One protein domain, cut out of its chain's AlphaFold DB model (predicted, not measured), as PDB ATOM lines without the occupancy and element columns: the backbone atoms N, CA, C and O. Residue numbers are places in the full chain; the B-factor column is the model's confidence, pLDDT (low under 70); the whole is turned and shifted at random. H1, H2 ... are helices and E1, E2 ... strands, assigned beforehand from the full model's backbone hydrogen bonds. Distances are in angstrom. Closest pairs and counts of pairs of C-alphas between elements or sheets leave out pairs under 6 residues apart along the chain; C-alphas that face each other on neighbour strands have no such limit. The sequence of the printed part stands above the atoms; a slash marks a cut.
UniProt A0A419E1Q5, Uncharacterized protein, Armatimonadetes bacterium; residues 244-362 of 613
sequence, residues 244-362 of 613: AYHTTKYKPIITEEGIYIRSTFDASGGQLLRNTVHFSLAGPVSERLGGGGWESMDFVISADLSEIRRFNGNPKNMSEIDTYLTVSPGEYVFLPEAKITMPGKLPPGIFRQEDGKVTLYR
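What this domain is: This is residues 244 to 362 of the 613 residues of an uncharacterized protein of Armatimonadetes bacterium (UniProt A0A419E1Q5). A twisted sheet of five strands runs from a compact body, where two separate strand pairs, E3 with E5 and E2 with E6, gather beside its E1 and E4 end without closing a barrel, out to the hairpin of E8 and E9 at the other end. The short helix H2 packs on E6, the one-turn helix H1 is near the start of E3, and a long loop, residues 280 to 298, joins E3 to E4. The printed part has 119 residues, with two named helices and nine named strands in the order E1 E2 H1 E3 E4 H2 E5 E6 E7 E8 E9; the large sheet, E1 E4 E7 E9 E8, is mixed. The class is mixed, helices and strands, with under half of the residues in named elements. The whole is compact, with a radius of gyration of the C-alphas of 13.9 A and spans of 42 by 32 by 29 A.

Where its parts are: Find C-alpha 244 at (46.460, 213.204, 14.365), where E1, residues 244 to 248, begins its 13.4 A. E4 is residues 299 to 304, 16.9 A; E7 is 339 to 343, 13.7 A. E8, residues 352 to 354, and E9, residues 358 to 361, follow; E9 ends at C-alpha 361, (41.127, 225.364, -0.751). Elsewhere look for E2, 259 to 262, E6, 332 to 335, E3, 276 to 279, and E5, 323 to 326. H1 is residues 264 to 267 and H2 residues 305 to 312, 10.2 A.

How they stand to each other: Start at E4, antiparallel to E1, with N 246 and O 301 2.8 A apart, and to E7, with N 341 and O 300 at 2.7 A. E7 and E9 are parallel, with N 359 and O 340 at 2.8 A; E9 and E8 are an antiparallel hairpin, with N 354 and O 358 at 2.8 A. At edge strand E1, the closest C-alphas to E3 are those of His 246 and Phe 279, 4.7 A. E3 and E5 are antiparallel, with N 279 and O 323 at 2.7 A, and so are E2 and E6, with N 335 and O 259 at 2.8 A. H2 and E6 come closest at the C-alphas of Ile 308 and Leu 335, 6.3 A; H2 only grazes the large sheet. H1 and E3 come closest at the C-alphas of Thr 264 and Thr 276, 6.3 A. Every O i to N i+4 pair of H2 is within hydrogen-bond range; H1 is too short for one, and 0 of its 1 O i to N i+3 pair is within range.

The domain as a whole: The farthest C-alphas, those of Lys 316 and Pro 348, are 42.0 A apart. The printed part has no cut, and its long link is E3 to E4. Mean pLDDT of the printed part is 74.8; look for values under 70 at residues 270 to 273, 282 to 296, 320 and 343 to 362.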
ATOM      1  N   ALA A 244      45.106 212.856  14.747       88.62
ATOM      2  CA  ALA A 244      46.460 213.204  14.365       88.62
ATOM      3  C   ALA A 244      46.454 214.049  13.086       88.62
ATOM      4  O   ALA A 244      45.801 213.690  12.105       88.62
ATOM      5  N   TYR A 245      47.208 215.146  13.087       87.75
ATOM      6  CA  TYR A 245      47.312 216.090  11.978       87.75
ATOM      7  C   TYR A 245      48.741 216.116  11.437       87.75
ATOM      8  O   TYR A 245      49.673 216.476  12.153       87.75
ATOM      9  N   HIS A 246      48.916 215.764  10.167       90.12
ATOM     10  CA  HIS A 246      50.165 215.917   9.429       90.12
ATOM     11  C   HIS A 246      50.074 217.131   8.510       90.12
ATOM     12  O   HIS A 246      49.098 217.295   7.783       90.12
ATOM     13  N   THR A 247      51.099 217.978   8.522       85.06
ATOM     14  CA  THR A 247      51.185 219.149   7.641       85.06
ATOM     15  C   THR A 247      52.473 219.069   6.839       85.06
ATOM     16  O   THR A 247      53.523 218.733   7.387       85.06
ATOM     17  N   THR A 248      52.395 219.315   5.533       84.50
ATOM     18  CA  THR A 248      53.542 219.137   4.638       84.50
ATOM     19  C   THR A 248      53.426 219.975   3.371       84.50
ATOM     20  O   THR A 248      52.333 220.308   2.919       84.50
ATOM     21  N   LYS A 249      54.573 220.303   2.771       82.81
ATOM     22  CA  LYS A 249      54.665 220.885   1.420       82.81
ATOM     23  C   LYS A 249      54.716 219.811   0.332       82.81
ATOM     24  O   LYS A 249      54.556 220.105  -0.845       82.81
ATOM     25  N   TYR A 250      54.953 218.560   0.717       86.19
ATOM     26  CA  TYR A 250      55.129 217.456  -0.213       86.19
ATOM     27  C   TYR A 250      53.800 216.752  -0.465       86.19
ATOM     28  O   TYR A 250      53.136 216.312   0.472       86.19
ATOM     29  N   LYS A 251      53.423 216.624  -1.740       87.56
ATOM     30  CA  LYS A 251      52.168 215.977  -2.131       87.56
ATOM     31  C   LYS A 251      52.170 214.500  -1.697       87.56
ATOM     32  O   LYS A 251      53.065 213.763  -2.116       87.56
ATOM     33  N   PRO A 252      51.188 214.047  -0.899       90.19
ATOM     34  CA  PRO A 252      51.064 212.637  -0.552       90.19
ATOM     35  C   PRO A 252      50.511 211.828  -1.731       90.19
ATOM     36  O   PRO A 252      49.941 212.382  -2.678       90.19
ATOM     37  N   ILE A 253      50.654 210.506  -1.667       90.62
ATOM     38  CA  ILE A 253      50.036 209.602  -2.645       90.62
ATOM     39  C   ILE A 253      48.612 209.325  -2.171       90.62
ATOM     40  O   ILE A 253      48.406 208.904  -1.035       90.62
ATOM     41  N   ILE A 254      47.638 209.580  -3.037       87.69
ATOM     42  CA  ILE A 254      46.214 209.437  -2.735       87.69
ATOM     43  C   ILE A 254      45.678 208.312  -3.607       87.69
ATOM     44  O   ILE A 254      45.817 208.368  -4.829       87.69
ATOM     45  N   THR A 255      45.087 207.304  -2.979       87.81
ATOM     46  CA  THR A 255      44.454 206.166  -3.649       87.81
ATOM     47  C   THR A 255      43.032 205.976  -3.117       87.81
ATOM     48  O   THR A 255      42.613 206.638  -2.165       87.81
ATOM     49  N   GLU A 256      42.274 205.060  -3.718       83.00
ATOM     50  CA  GLU A 256      40.953 204.675  -3.203       83.00
ATOM     51  C   GLU A 256      41.045 204.070  -1.788       83.00
ATOM     52  O   GLU A 256      40.195 204.343  -0.934       83.00
ATOM     53  N   GLU A 257      42.119 203.318  -1.527       85.50
ATOM     54  CA  GLU A 257      42.393 202.622  -0.264       85.50
ATOM     55  C   GLU A 257      42.770 203.573   0.877       85.50
ATOM     56  O   GLU A 257      42.496 203.266   2.035       85.50
ATOM     57  N   GLY A 258      43.381 204.724   0.577       88.62
ATOM     58  CA  GLY A 258      43.800 205.688   1.588       88.62
ATOM     59  C   GLY A 258      44.869 206.667   1.119       88.62
ATOM     60  O   GLY A 258      45.104 206.868  -0.072       88.62
ATOM     61  N   ILE A 259      45.527 207.299   2.087       92.56
ATOM     62  CA  ILE A 259      46.598 208.267   1.854       92.56
ATOM     63  C   ILE A 259      47.924 207.688   2.341       92.56
ATOM     64  O   ILE A 259      48.025 207.239   3.480       92.56
ATOM     65  N   TYR A 260      48.956 207.750   1.502       93.56
ATOM     66  CA  TYR A 260      50.314 207.337   1.846       93.56
ATOM     67  C   TYR A 260      51.221 208.557   1.965       93.56
ATOM     68  O   TYR A 260      51.363 209.355   1.030       93.56
ATOM     69  N   ILE A 261      51.865 208.683   3.122       93.25
ATOM     70  CA  ILE A 261      52.803 209.759   3.429       93.25
ATOM     71  C   ILE A 261      54.221 209.197   3.393       93.25
ATOM     72  O   ILE A 261      54.544 208.250   4.107       93.25
ATOM     73  N   ARG A 262      55.069 209.804   2.562       90.31
ATOM     74  CA  ARG A 262      56.507 209.521   2.509       90.31
ATOM     75  C   ARG A 262      57.220 210.128   3.712       90.31
ATOM     76  O   ARG A 262      56.795 211.161   4.230       90.31
ATOM     77  N   SER A 263      58.346 209.535   4.100       89.19
ATOM     78  CA  SER A 263      59.277 210.192   5.018       89.19
ATOM     79  C   SER A 263      59.714 211.559   4.465       89.19
ATOM     80  O   SER A 263      59.687 211.792   3.255       89.19
ATOM     81  N   THR A 264      60.138 212.480   5.337       82.38
ATOM     82  CA  THR A 264      60.633 213.795   4.882       82.38
ATOM     83  C   THR A 264      61.850 213.640   3.952       82.38
ATOM     84  O   THR A 264      61.991 214.382   2.980       82.38
ATOM     85  N   PHE A 265      62.690 212.634   4.209       82.50
ATOM     86  CA  PHE A 265      63.806 212.238   3.355       82.50
ATOM     87  C   PHE A 265      63.345 211.862   1.946       82.50
ATOM     88  O   PHE A 265      63.743 212.517   0.984       82.50
ATOM     89  N   ASP A 266      62.437 210.896   1.813       80.62
ATOM     90  CA  ASP A 266      61.970 210.435   0.500       80.62
ATOM     91  C   ASP A 266      61.174 211.516  -0.245       80.62
ATOM     92  O   ASP A 266      61.293 211.676  -1.462       80.62
ATOM     93  N   ALA A 267      60.361 212.281   0.486       82.56
ATOM     94  CA  ALA A 267      59.534 213.347  -0.066       82.56
ATOM     95  C   ALA A 267      60.367 214.509  -0.629       82.56
ATOM     96  O   ALA A 267      60.000 215.100  -1.643       82.56
ATOM     97  N   SER A 268      61.508 214.791   0.001       74.69
ATOM     98  CA  SER A 268      62.449 215.829  -0.424       74.69
ATOM     99  C   SER A 268      63.511 215.330  -1.411       74.69
ATOM    100  O   SER A 268      64.370 216.100  -1.827       74.69
ATOM    101  N   GLY A 269      63.491 214.046  -1.794       70.19
ATOM    102  CA  GLY A 269      64.537 213.459  -2.640       70.19
ATOM    103  C   GLY A 269      65.917 213.453  -1.971       70.19
ATOM    104  O   GLY A 269      66.934 213.612  -2.645       70.19
ATOM    105  N   GLY A 270      65.945 213.316  -0.646       65.88
ATOM    106  CA  GLY A 270      67.161 213.293   0.160       65.88
ATOM    107  C   GLY A 270      67.724 214.664   0.541       65.88
ATOM    108  O   GLY A 270      68.831 214.716   1.060       65.88
ATOM    109  N   GLN A 271      66.996 215.768   0.316       62.78
ATOM    110  CA  GLN A 271      67.426 217.108   0.757       62.78
ATOM    111  C   GLN A 271      67.378 217.273   2.280       62.78
ATOM    112  O   GLN A 271      68.145 218.036   2.854       62.78
ATOM    113  N   LEU A 272      66.456 216.588   2.955       66.06
ATOM    114  CA  LEU A 272      66.337 216.614   4.409       66.06
ATOM    115  C   LEU A 272      66.578 215.207   4.948       66.06
ATOM    116  O   LEU A 272      65.775 214.311   4.707       66.06
ATOM    117  N   LEU A 273      67.653 215.020   5.717       68.31
ATOM    118  CA  LEU A 273      68.033 213.736   6.323       68.31
ATOM    119  C   LEU A 273      67.126 213.379   7.510       68.31
ATOM    120  O   LEU A 273      67.538 213.358   8.668       68.31
ATOM    121  N   ARG A 274      65.841 213.158   7.225       76.00
ATOM    122  CA  ARG A 274      64.815 212.862   8.224       76.00
ATOM    123  C   ARG A 274      63.889 211.753   7.739       76.00
ATOM    124  O   ARG A 274      62.980 211.980   6.942       76.00
ATOM    125  N   ASN A 275      64.070 210.564   8.298       86.19
ATOM    126  CA  ASN A 275      63.281 209.367   8.007       86.19
ATOM    127  C   ASN A 275      61.992 209.273   8.854       86.19
ATOM    128  O   ASN A 275      61.509 208.186   9.157       86.19
ATOM    129  N   THR A 276      61.439 210.405   9.287       89.19
ATOM    130  CA  THR A 276      60.256 210.446  10.152       89.19
ATOM    131  C   THR A 276      59.084 211.157   9.489       89.19
ATOM    132  O   THR A 276      59.253 212.052   8.650       89.19
ATOM    133  N   VAL A 277      57.880 210.766   9.908       90.19
ATOM    134  CA  VAL A 277      56.616 211.437   9.594       90.19
ATOM    135  C   VAL A 277      56.015 211.936  10.900       90.19
ATOM    136  O   VAL A 277      55.735 211.144  11.799       90.19
ATOM    137  N   HIS A 278      55.855 213.253  11.003       91.00
ATOM    138  CA  HIS A 278      55.400 213.932  12.214       91.00
ATOM    139  C   HIS A 278      53.913 214.291  12.142       91.00
ATOM    140  O   HIS A 278      53.403 214.664  11.084       91.00
ATOM    141  N   PHE A 279      53.259 214.229  13.295       88.38
ATOM    142  CA  PHE A 279      51.862 214.534  13.547       88.38
ATOM    143  C   PHE A 279      51.727 215.353  14.837       88.38
ATOM    144  O   PHE A 279      52.512 215.194  15.774       88.38
ATOM    145  N   SER A 280      50.680 216.166  14.923       85.31
ATOM    146  CA  SER A 280      50.178 216.734  16.179       85.31
ATOM    147  C   SER A 280      48.840 216.102  16.557       85.31
ATOM    148  O   SER A 280      48.048 215.779  15.676       85.31
ATOM    149  N   LEU A 281      48.585 215.898  17.851       77.06
ATOM    150  CA  LEU A 281      47.414 215.159  18.353       77.06
ATOM    151  C   LEU A 281      46.273 216.055  18.861       77.06
ATOM    152  O   LEU A 281      45.173 215.567  19.092       77.06
ATOM    153  N   ALA A 282      46.513 217.359  19.022       65.94
ATOM    154  CA  ALA A 282      45.559 218.313  19.603       65.94
ATOM    155  C   ALA A 282      45.053 219.376  18.603       65.94
ATOM    156  O   ALA A 282      44.543 220.420  18.999       65.94
ATOM    157  N   GLY A 283      45.204 219.121  17.301       62.75
ATOM    158  CA  GLY A 283      44.927 220.083  16.229       62.75
ATOM    159  C   GLY A 283      46.176 220.423  15.409       62.75
ATOM    160  O   GLY A 283      47.277 219.986  15.754       62.75
ATOM    161  N   PRO A 284      46.038 221.165  14.297       57.16
ATOM    162  CA  PRO A 284      47.179 221.612  13.502       57.16
ATOM    163  C   PRO A 284      48.106 222.522  14.324       57.16
ATOM    164  O   PRO A 284      47.647 223.356  15.099       57.16
ATOM    165  N   VAL A 285      49.424 222.366  14.158       53.66
ATOM    166  CA  VAL A 285      50.416 223.143  14.921       53.66
ATOM    167  C   VAL A 285      50.426 224.605  14.458       53.66
ATOM    168  O   VAL A 285      50.729 224.888  13.297       53.66
ATOM    169  N   SER A 286      50.143 225.538  15.369       46.78
ATOM    170  CA  SER A 286      50.426 226.964  15.182       46.78
ATOM    171  C   SER A 286      51.938 227.190  15.285       46.78
ATOM    172  O   SER A 286      52.510 226.903  16.328       46.78
ATOM    173  N   GLU A 287      52.558 227.649  14.193       46.97
ATOM    174  CA  GLU A 287      53.968 228.074  14.057       46.97
ATOM    175  C   GLU A 287      55.045 227.194  14.730       46.97
ATOM    176  O   GLU A 287      55.269 227.220  15.936       46.97
ATOM    177  N   ARG A 288      55.825 226.463  13.917       49.91
ATOM    178  CA  ARG A 288      57.075 225.824  14.370       49.91
ATOM    179  C   ARG A 288      58.282 226.714  14.061       49.91
ATOM    180  O   ARG A 288      58.397 227.235  12.949       49.91
ATOM    181  N   LEU A 289      59.233 226.792  14.999       34.25
ATOM    182  CA  LEU A 289      60.580 227.332  14.766       34.25
ATOM    183  C   LEU A 289      61.218 226.624  13.555       34.25
ATOM    184  O   LEU A 289      61.477 225.423  13.592       34.25
ATOM    185  N   GLY A 290      61.424 227.370  12.466       41.69
ATOM    186  CA  GLY A 290      62.099 226.915  11.244       41.69
ATOM    187  C   GLY A 290      61.220 226.268  10.162       41.69
ATOM    188  O   GLY A 290      61.731 225.986   9.083       41.69
ATOM    189  N   GLY A 291      59.921 226.039  10.402       42.34
ATOM    190  CA  GLY A 291      59.032 225.342   9.452       42.34
ATOM    191  C   GLY A 291      57.946 226.202   8.799       42.34
ATOM    192  O   GLY A 291      57.407 225.801   7.770       42.34
ATOM    193  N   GLY A 292      57.643 227.373   9.364       47.97
ATOM    194  CA  GLY A 292      56.445 228.145   9.026       47.97
ATOM    195  C   GLY A 292      55.180 227.569   9.681       47.97
ATOM    196  O   GLY A 292      55.161 226.428  10.148       47.97
ATOM    197  N   GLY A 293      54.130 228.385   9.792       51.88
ATOM    198  CA  GLY A 293      52.836 227.967  10.343       51.88
ATOM    199  C   GLY A 293      52.019 227.111   9.371       51.88
ATOM    200  O   GLY A 293      52.407 226.923   8.216       51.88
ATOM    201  N   TRP A 294      50.857 226.642   9.834       54.09
ATOM    202  CA  TRP A 294      49.850 225.928   9.034       54.09
ATOM    203  C   TRP A 294      49.593 226.587   7.668       54.09
ATOM    204  O   TRP A 294      49.499 225.904   6.655       54.09
ATOM    205  N   GLU A 295      49.603 227.922   7.628       53.78
ATOM    206  CA  GLU A 295      49.383 228.723   6.418       53.78
ATOM    207  C   GLU A 295      50.467 228.580   5.334       53.78
ATOM    208  O   GLU A 295      50.256 228.975   4.189       53.78
ATOM    209  N   SER A 296      51.637 228.038   5.682       65.00
ATOM    210  CA  SER A 296      52.774 227.864   4.770       65.00
ATOM    211  C   SER A 296      52.869 226.462   4.153       65.00
ATOM    212  O   SER A 296      53.756 226.217   3.330       65.00
ATOM    213  N   MET A 297      51.979 225.547   4.554       72.69
ATOM    214  CA  MET A 297      51.973 224.148   4.128       72.69
ATOM    215  C   MET A 297      50.889 223.910   3.082       72.69
ATOM    216  O   MET A 297      49.763 224.374   3.226       72.69
ATOM    217  N   ASP A 298      51.219 223.152   2.039       76.75
ATOM    218  CA  ASP A 298      50.276 222.867   0.956       76.75
ATOM    219  C   ASP A 298      49.247 221.806   1.356       76.75
ATOM    220  O   ASP A 298      48.073 221.921   1.024       76.75
ATOM    221  N   PHE A 299      49.648 220.797   2.122       82.75
ATOM    222  CA  PHE A 299      48.805 219.652   2.444       82.75
ATOM    223  C   PHE A 299      48.626 219.514   3.950       82.75
ATOM    224  O   PHE A 299      49.593 219.558   4.716       82.75
ATOM    225  N   VAL A 300      47.383 219.289   4.365       85.06
ATOM    226  CA  VAL A 300      46.998 219.028   5.754       85.06
ATOM    227  C   VAL A 300      46.208 217.736   5.773       85.06
ATOM    228  O   VAL A 300      45.167 217.636   5.134       85.06
ATOM    229  N   ILE A 301      46.692 216.737   6.490       89.50
ATOM    230  CA  ILE A 301      46.108 215.401   6.523       89.50
ATOM    231  C   ILE A 301      45.680 215.122   7.955       89.50
ATOM    232  O   ILE A 301      46.488 215.262   8.868       89.50
ATOM    233  N   SER A 302      44.426 214.736   8.159       89.75
ATOM    234  CA  SER A 302      43.894 214.373   9.472       89.75
ATOM    235  C   SER A 302      43.430 212.922   9.480       89.75
ATOM    236  O   SER A 302      42.674 212.527   8.589       89.75
ATOM    237  N   ALA A 303      43.827 212.159  10.493       90.50
ATOM    238  CA  ALA A 303      43.443 210.760  10.673       90.50
ATOM    239  C   ALA A 303      43.265 210.418  12.158       90.50
ATOM    240  O   ALA A 303      43.771 211.124  13.028       90.50
ATOM    241  N   ASP A 304      42.555 209.334  12.456       88.38
ATOM    242  CA  ASP A 304      42.453 208.812  13.821       88.38
ATOM    243  C   ASP A 304      43.766 208.167  14.265       88.38
ATOM    244  O   ASP A 304      44.312 207.311  13.570       88.38
ATOM    245  N   LEU A 305      44.272 208.544  15.444       86.12
ATOM    246  CA  LEU A 305      45.524 207.994  15.972       86.12
ATOM    247  C   LEU A 305      45.441 206.474  16.186       86.12
ATOM    248  O   LEU A 305      46.437 205.772  16.002       86.12
ATOM    249  N   SER A 306      44.270 205.957  16.563       84.81
ATOM    250  CA  SER A 306      44.024 204.517  16.705       84.81
ATOM    251  C   SER A 306      44.236 203.772  15.384       84.81
ATOM    252  O   SER A 306      44.940 202.763  15.363       84.81
ATOM    253  N   GLU A 307      43.716 204.307  14.279       87.69
ATOM    254  CA  GLU A 307      43.881 203.741  12.938       87.69
ATOM    255  C   GLU A 307      45.326 203.873  12.442       87.69
ATOM    256  O   GLU A 307      45.892 202.906  11.932       87.69
ATOM    257  N   ILE A 308      45.989 205.010  12.695       89.75
ATOM    258  CA  ILE A 308      47.429 205.153  12.413       89.75
ATOM    259  C   ILE A 308      48.212 204.030  13.090       89.75
ATOM    260  O   ILE A 308      49.020 203.363  12.442       89.75
ATOM    261  N   ARG A 309      47.954 203.797  14.380       87.44
ATOM    262  CA  ARG A 309      48.651 202.774  15.163       87.44
ATOM    263  C   ARG A 309      48.360 201.364  14.681       87.44
ATOM    264  O   ARG A 309      49.256 200.523  14.673       87.44
ATOM    265  N   ARG A 310      47.117 201.108  14.281       85.38
ATOM    266  CA  ARG A 310      46.674 199.810  13.774       85.38
ATOM    267  C   ARG A 310      47.413 199.415  12.498       85.38
ATOM    268  O   ARG A 310      47.824 198.264  12.389       85.38
ATOM    269  N   PHE A 311      47.583 200.347  11.561       88.25
ATOM    270  CA  PHE A 311      48.182 200.060  10.254       88.25
ATOM    271  C   PHE A 311      49.699 200.251  10.200       88.25
ATOM    272  O   PHE A 311      50.358 199.590   9.404       88.25
ATOM    273  N   ASN A 312      50.264 201.118  11.044       90.56
ATOM    274  CA  ASN A 312      51.679 201.506  10.965       90.56
ATOM    275  C   ASN A 312      52.490 201.144  12.217       90.56
ATOM    276  O   ASN A 312      53.692 201.389  12.270       90.56
ATOM    277  N   GLY A 313      51.845 200.585  13.244       84.12
ATOM    278  CA  GLY A 313      52.463 200.346  14.543       84.12
ATOM    279  C   GLY A 313      52.516 201.596  15.427       84.12
ATOM    280  O   GLY A 313      51.970 202.655  15.119       84.12
ATOM    281  N   ASN A 314      53.150 201.467  16.591       83.19
ATOM    282  CA  ASN A 314      53.211 202.567  17.550       83.19
ATOM    283  C   ASN A 314      54.199 203.655  17.088       83.19
ATOM    284  O   ASN A 314      55.305 203.317  16.661       83.19
ATOM    285  N   PRO A 315      53.857 204.950  17.238       84.06
ATOM    286  CA  PRO A 315      54.807 206.034  17.049       84.06
ATOM    287  C   PRO A 315      56.068 205.814  17.874       84.06
ATOM    288  O   PRO A 315      55.992 205.403  19.037       84.06
ATOM    289  N   LYS A 316      57.231 206.142  17.297       80.19
ATOM    290  CA  LYS A 316      58.491 206.097  18.039       80.19
ATOM    291  C   LYS A 316      58.393 207.071  19.207       80.19
ATOM    292  O   LYS A 316      58.705 206.689  20.327       80.19
ATOM    293  N   ASN A 317      57.888 208.283  18.961       78.94
ATOM    294  CA  ASN A 317      57.547 209.266  19.987       78.94
ATOM    295  C   ASN A 317      56.073 209.644  19.930       78.94
ATOM    296  O   ASN A 317      55.524 209.788  18.840       78.94
ATOM    297  N   MET A 318      55.474 209.882  21.096       79.00
ATOM    298  CA  MET A 318      54.098 210.345  21.200       79.00
ATOM    299  C   MET A 318      54.011 211.518  22.176       79.00
ATOM    300  O   MET A 318      54.319 211.382  23.358       79.00
ATOM    301  N   SER A 319      53.608 212.671  21.655       75.56
ATOM    302  CA  SER A 319      53.288 213.883  22.408       75.56
ATOM    303  C   SER A 319      52.222 214.674  21.651       75.56
ATOM    304  O   SER A 319      52.069 214.519  20.436       75.56
ATOM    305  N   GLU A 320      51.481 215.535  22.342       69.81
ATOM    306  CA  GLU A 320      50.427 216.339  21.708       69.81
ATOM    307  C   GLU A 320      50.943 217.208  20.553       69.81
ATOM    308  O   GLU A 320      50.249 217.400  19.554       69.81
ATOM    309  N   ILE A 321      52.181 217.692  20.667       71.69
ATOM    310  CA  ILE A 321      52.783 218.651  19.734       71.69
ATOM    311  C   ILE A 321      53.586 217.947  18.632       71.69
ATOM    312  O   ILE A 321      53.628 218.430  17.497       71.69
ATOM    313  N   ASP A 322      54.246 216.831  18.955       79.06
ATOM    314  CA  ASP A 322      55.192 216.171  18.053       79.06
ATOM    315  C   ASP A 322      55.235 214.648  18.257       79.06
ATOM    316  O   ASP A 322      56.171 214.065  18.818       79.06
ATOM    317  N   THR A 323      54.184 213.994  17.774       84.38
ATOM    318  CA  THR A 323      54.120 212.539  17.621       84.38
ATOM    319  C   THR A 323      54.735 212.166  16.281       84.38
ATOM    320  O   THR A 323      54.415 212.788  15.275       84.38
ATOM    321  N   TYR A 324      55.605 211.160  16.213       89.62
ATOM    322  CA  TYR A 324      56.195 210.770  14.932       89.62
ATOM    323  C   TYR A 324      56.423 209.268  14.799       89.62
ATOM    324  O   TYR A 324      56.760 208.570  15.761       89.62
ATOM    325  N   LEU A 325      56.273 208.791  13.566       90.94
ATOM    326  CA  LEU A 325      56.663 207.453  13.138       90.94
ATOM    327  C   LEU A 325      58.007 207.538  12.418       90.94
ATOM    328  O   LEU A 325      58.274 208.506  11.705       90.94
ATOM    329  N   THR A 326      58.851 206.533  12.620       88.62
ATOM    330  CA  THR A 326      60.045 206.296  11.804       88.62
ATOM    331  C   THR A 326      59.656 205.402  10.640       88.62
ATOM    332  O   THR A 326      58.970 204.403  10.842       88.62
ATOM    333  N   VAL A 327      60.089 205.767   9.444       85.94
ATOM    334  CA  VAL A 327      59.750 205.096   8.192       85.94
ATOM    335  C   VAL A 327      61.058 204.791   7.484       85.94
ATOM    336  O   VAL A 327      61.897 205.685   7.345       85.94
ATOM    337  N   SER A 328      61.267 203.546   7.066       80.94
ATOM    338  CA  SER A 328      62.467 203.209   6.298       80.94
ATOM    339  C   SER A 328      62.419 203.906   4.934       80.94
ATOM    340  O   SER A 328      61.323 204.164   4.428       80.94
ATOM    341  N   PRO A 329      63.566 204.197   4.297       75.12
ATOM    342  CA  PRO A 329      63.573 204.737   2.943       75.12
ATOM    343  C   PRO A 329      62.698 203.909   1.991       75.12
ATOM    344  O   PRO A 329      62.771 202.676   1.964       75.12
ATOM    345  N   GLY A 330      61.835 204.589   1.237       72.62
ATOM    346  CA  GLY A 330      60.886 203.971   0.306       72.62
ATOM    347  C   GLY A 330      59.644 203.335   0.942       72.62
ATOM    348  O   GLY A 330      58.800 202.819   0.207       72.62
ATOM    349  N   GLU A 331      59.506 203.364   2.268       85.12
ATOM    350  CA  GLU A 331      58.270 202.998   2.964       85.12
ATOM    351  C   GLU A 331      57.357 204.215   3.151       85.12
ATOM    352  O   GLU A 331      57.722 205.367   2.897       85.12
ATOM    353  N   TYR A 332      56.128 203.948   3.584       89.81
ATOM    354  CA  TYR A 332      55.084 204.952   3.717       89.81
ATOM    355  C   TYR A 332      54.338 204.777   5.031       89.81
ATOM    356  O   TYR A 332      54.121 203.652   5.476       89.81
ATOM    357  N   VAL A 333      53.864 205.885   5.598       93.06
ATOM    358  CA  VAL A 333      52.772 205.841   6.575       93.06
ATOM    359  C   VAL A 333      51.460 205.780   5.807       93.06
ATOM    360  O   VAL A 333      51.141 206.704   5.058       93.06
ATOM    361  N   PHE A 334      50.712 204.699   5.989       94.69
ATOM    362  CA  PHE A 334      49.417 204.473   5.362       94.69
ATOM    363  C   PHE A 334      48.268 204.924   6.266       94.69
ATOM    364  O   PHE A 334      48.201 204.563   7.443       94.69
ATOM    365  N   LEU A 335      47.348 205.700   5.700       93.69
ATOM    366  CA  LEU A 335      46.203 206.284   6.384       93.69
ATOM    367  C   LEU A 335      44.900 205.974   5.614       93.69
ATOM    368  O   LEU A 335      44.518 206.755   4.737       93.69
ATOM    369  N   PRO A 336      44.205 204.863   5.914       83.44
ATOM    370  CA  PRO A 336      43.076 204.384   5.104       83.44
ATOM    371  C   PRO A 336      41.866 205.332   5.087       83.44
ATOM    372  O   PRO A 336      41.230 205.547   4.054       83.44
ATOM    373  N   GLU A 337      41.576 205.960   6.227       84.56
ATOM    374  CA  GLU A 337      40.407 206.835   6.416       84.56
ATOM    375  C   GLU A 337      40.791 208.305   6.627       84.56
ATOM    376  O   GLU A 337      40.017 209.110   7.153       84.56
ATOM    377  N   ALA A 338      42.008 208.680   6.231       88.56
ATOM    378  CA  ALA A 338      42.447 210.058   6.351       88.56
ATOM    379  C   ALA A 338      41.639 210.997   5.454       88.56
ATOM    380  O   ALA A 338      41.292 210.683   4.314       88.56
ATOM    381  N   LYS A 339      41.428 212.206   5.967       86.81
ATOM    382  CA  LYS A 339      40.977 213.352   5.180       86.81
ATOM    383  C   LYS A 339      42.172 214.220   4.843       86.81
ATOM    384  O   LYS A 339      43.051 214.405   5.684       86.81
ATOM    385  N   ILE A 340      42.185 214.780   3.643       85.19
ATOM    386  CA  ILE A 340      43.231 215.692   3.190       85.19
ATOM    387  C   ILE A 340      42.639 217.022   2.764       85.19
ATOM    388  O   ILE A 340      41.676 217.075   2.012       85.19
ATOM    389  N   THR A 341      43.247 218.101   3.232       80.31
ATOM    390  CA  THR A 341      42.999 219.461   2.768       80.31
ATOM    391  C   THR A 341      44.191 219.906   1.924       80.31
ATOM    392  O   THR A 341      45.329 219.796   2.384       80.31
ATOM    393  N   MET A 342      43.958 220.346   0.684       75.62
ATOM    394  CA  MET A 342      45.021 220.683  -0.280       75.62
ATOM    395  C   MET A 342      44.645 221.854  -1.204       75.62
ATOM    396  O   MET A 342      43.452 222.115  -1.388       75.62
ATOM    397  N   PRO A 343      45.619 222.543  -1.830       63.84
ATOM    398  CA  PRO A 343      45.341 223.590  -2.801       63.84
ATOM    399  C   PRO A 343      44.642 223.031  -4.049       63.84
ATOM    400  O   PRO A 343      45.085 222.039  -4.628       63.84
ATOM    401  N   GLY A 344      43.583 223.705  -4.500       58.00
ATOM    402  CA  GLY A 344      42.840 223.379  -5.720       58.00
ATOM    403  C   GLY A 344      42.500 224.614  -6.561       58.00
ATOM    404  O   GLY A 344      42.464 225.739  -6.060       58.00
ATOM    405  N   LYS A 345      42.233 224.410  -7.859       46.41
ATOM    406  CA  LYS A 345      41.642 225.435  -8.737       46.41
ATOM    407  C   LYS A 345      40.126 225.416  -8.536       46.41
ATOM    408  O   LYS A 345      39.450 224.572  -9.115       46.41
ATOM    409  N   LEU A 346      39.603 226.306  -7.700       45.78
ATOM    410  CA  LEU A 346      38.174 226.359  -7.385       45.78
ATOM    411  C   LEU A 346      37.499 227.609  -7.976       45.78
ATOM    412  O   LEU A 346      38.005 228.713  -7.757       45.78
ATOM    413  N   PRO A 347      36.350 227.462  -8.668       38.94
ATOM    414  CA  PRO A 347      35.278 228.457  -8.671       38.94
ATOM    415  C   PRO A 347      34.583 228.499  -7.283       38.94
ATOM    416  O   PRO A 347      34.806 227.607  -6.469       38.94
ATOM    417  N   PRO A 348      33.755 229.517  -6.996       40.12
ATOM    418  CA  PRO A 348      33.483 230.058  -5.655       40.12
ATOM    419  C   PRO A 348      32.921 229.072  -4.618       40.12
ATOM    420  O   PRO A 348      32.025 228.281  -4.902       40.12
ATOM    421  N   GLY A 349      33.432 229.199  -3.388       41.91
ATOM    422  CA  GLY A 349      33.150 228.376  -2.210       41.91
ATOM    423  C   GLY A 349      34.462 228.123  -1.466       41.91
ATOM    424  O   GLY A 349      35.351 227.474  -2.006       41.91
ATOM    425  N   ILE A 350      34.619 228.678  -0.257       51.03
ATOM    426  CA  ILE A 350      35.895 228.715   0.499       51.03
ATOM    427  C   ILE A 350      36.499 227.303   0.692       51.03
ATOM    428  O   ILE A 350      37.715 227.162   0.816       51.03
ATOM    429  N   PHE A 351      35.665 226.260   0.609       50.91
ATOM    430  CA  PHE A 351      36.061 224.859   0.553       50.91
ATOM    431  C   PHE A 351      35.158 224.074  -0.408       50.91
ATOM    432  O   PHE A 351      33.943 224.279  -0.415       50.91
ATOM    433  N   ARG A 352      35.721 223.119  -1.160       52.00
ATOM    434  CA  ARG A 352      34.943 222.068  -1.842       52.00
ATOM    435  C   ARG A 352      35.344 220.711  -1.287       52.00
ATOM    436  O   ARG A 352      36.518 220.356  -1.352       52.00
ATOM    437  N   GLN A 353      34.377 219.970  -0.752       52.59
ATOM    438  CA  GLN A 353      34.582 218.575  -0.384       52.59
ATOM    439  C   GLN A 353      34.345 217.705  -1.624       52.59
ATOM    440  O   GLN A 353      33.237 217.674  -2.158       52.59
ATOM    441  N   GLU A 354      35.385 217.028  -2.095       58.31
ATOM    442  CA  GLU A 354      35.307 216.003  -3.132       58.31
ATOM    443  C   GLU A 354      35.333 214.629  -2.447       58.31
ATOM    444  O   GLU A 354      36.199 214.336  -1.615       58.31
ATOM    445  N   ASP A 355      34.306 213.823  -2.730       58.69
ATOM    446  CA  ASP A 355      34.153 212.423  -2.305       58.69
ATOM    447  C   ASP A 355      34.340 212.153  -0.799       58.69
ATOM    448  O   ASP A 355      34.765 211.080  -0.375       58.69
ATOM    449  N   GLY A 356      34.044 213.139   0.054       61.28
ATOM    450  CA  GLY A 356      34.115 213.001   1.511       61.28
ATOM    451  C   GLY A 356      35.535 213.026   2.108       61.28
ATOM    452  O   GLY A 356      35.678 213.368   3.289       61.28
ATOM    453  N   LYS A 357      36.565 212.712   1.306       59.16
ATOM    454  CA  LYS A 357      37.977 212.554   1.709       59.16
ATOM    455  C   LYS A 357      38.863 213.764   1.384       59.16
ATOM    456  O   LYS A 357      39.829 214.002   2.110       59.16
ATOM    457  N   VAL A 358      38.561 214.522   0.329       59.53
ATOM    458  CA  VAL A 358      39.395 215.643  -0.132       59.53
ATOM    459  C   VAL A 358      38.673 216.962   0.103       59.53
ATOM    460  O   VAL A 358      37.543 217.138  -0.332       59.53
ATOM    461  N   THR A 359      39.339 217.907   0.755       67.25
ATOM    462  CA  THR A 359      38.891 219.293   0.882       67.25
ATOM    463  C   THR A 359      39.839 220.184   0.086       67.25
ATOM    464  O   THR A 359      41.023 220.297   0.402       67.25
ATOM    465  N   LEU A 360      39.338 220.832  -0.957       53.38
ATOM    466  CA  LEU A 360      40.119 221.783  -1.743       53.38
ATOM    467  C   LEU A 360      40.003 223.188  -1.140       53.38
ATOM    468  O   LEU A 360      38.905 223.595  -0.762       53.38
ATOM    469  N   TYR A 361      41.110 223.932  -1.085       59.47
ATOM    470  CA  TYR A 361      41.127 225.364  -0.751       59.47
ATOM    471  C   TYR A 361      41.957 226.155  -1.772       59.47
ATOM    472  O   TYR A 361      42.804 225.596  -2.469       59.47
ATOM    473  N   ARG A 362      41.723 227.465  -1.896       50.53
ATOM    474  CA  ARG A 362      42.502 228.323  -2.805       50.53
ATOM    475  C   ARG A 362      43.734 228.895  -2.098       50.53
ATOM    476  O   ARG A 362      43.626 229.438  -1.003       50.53
TER     477      ARG A 362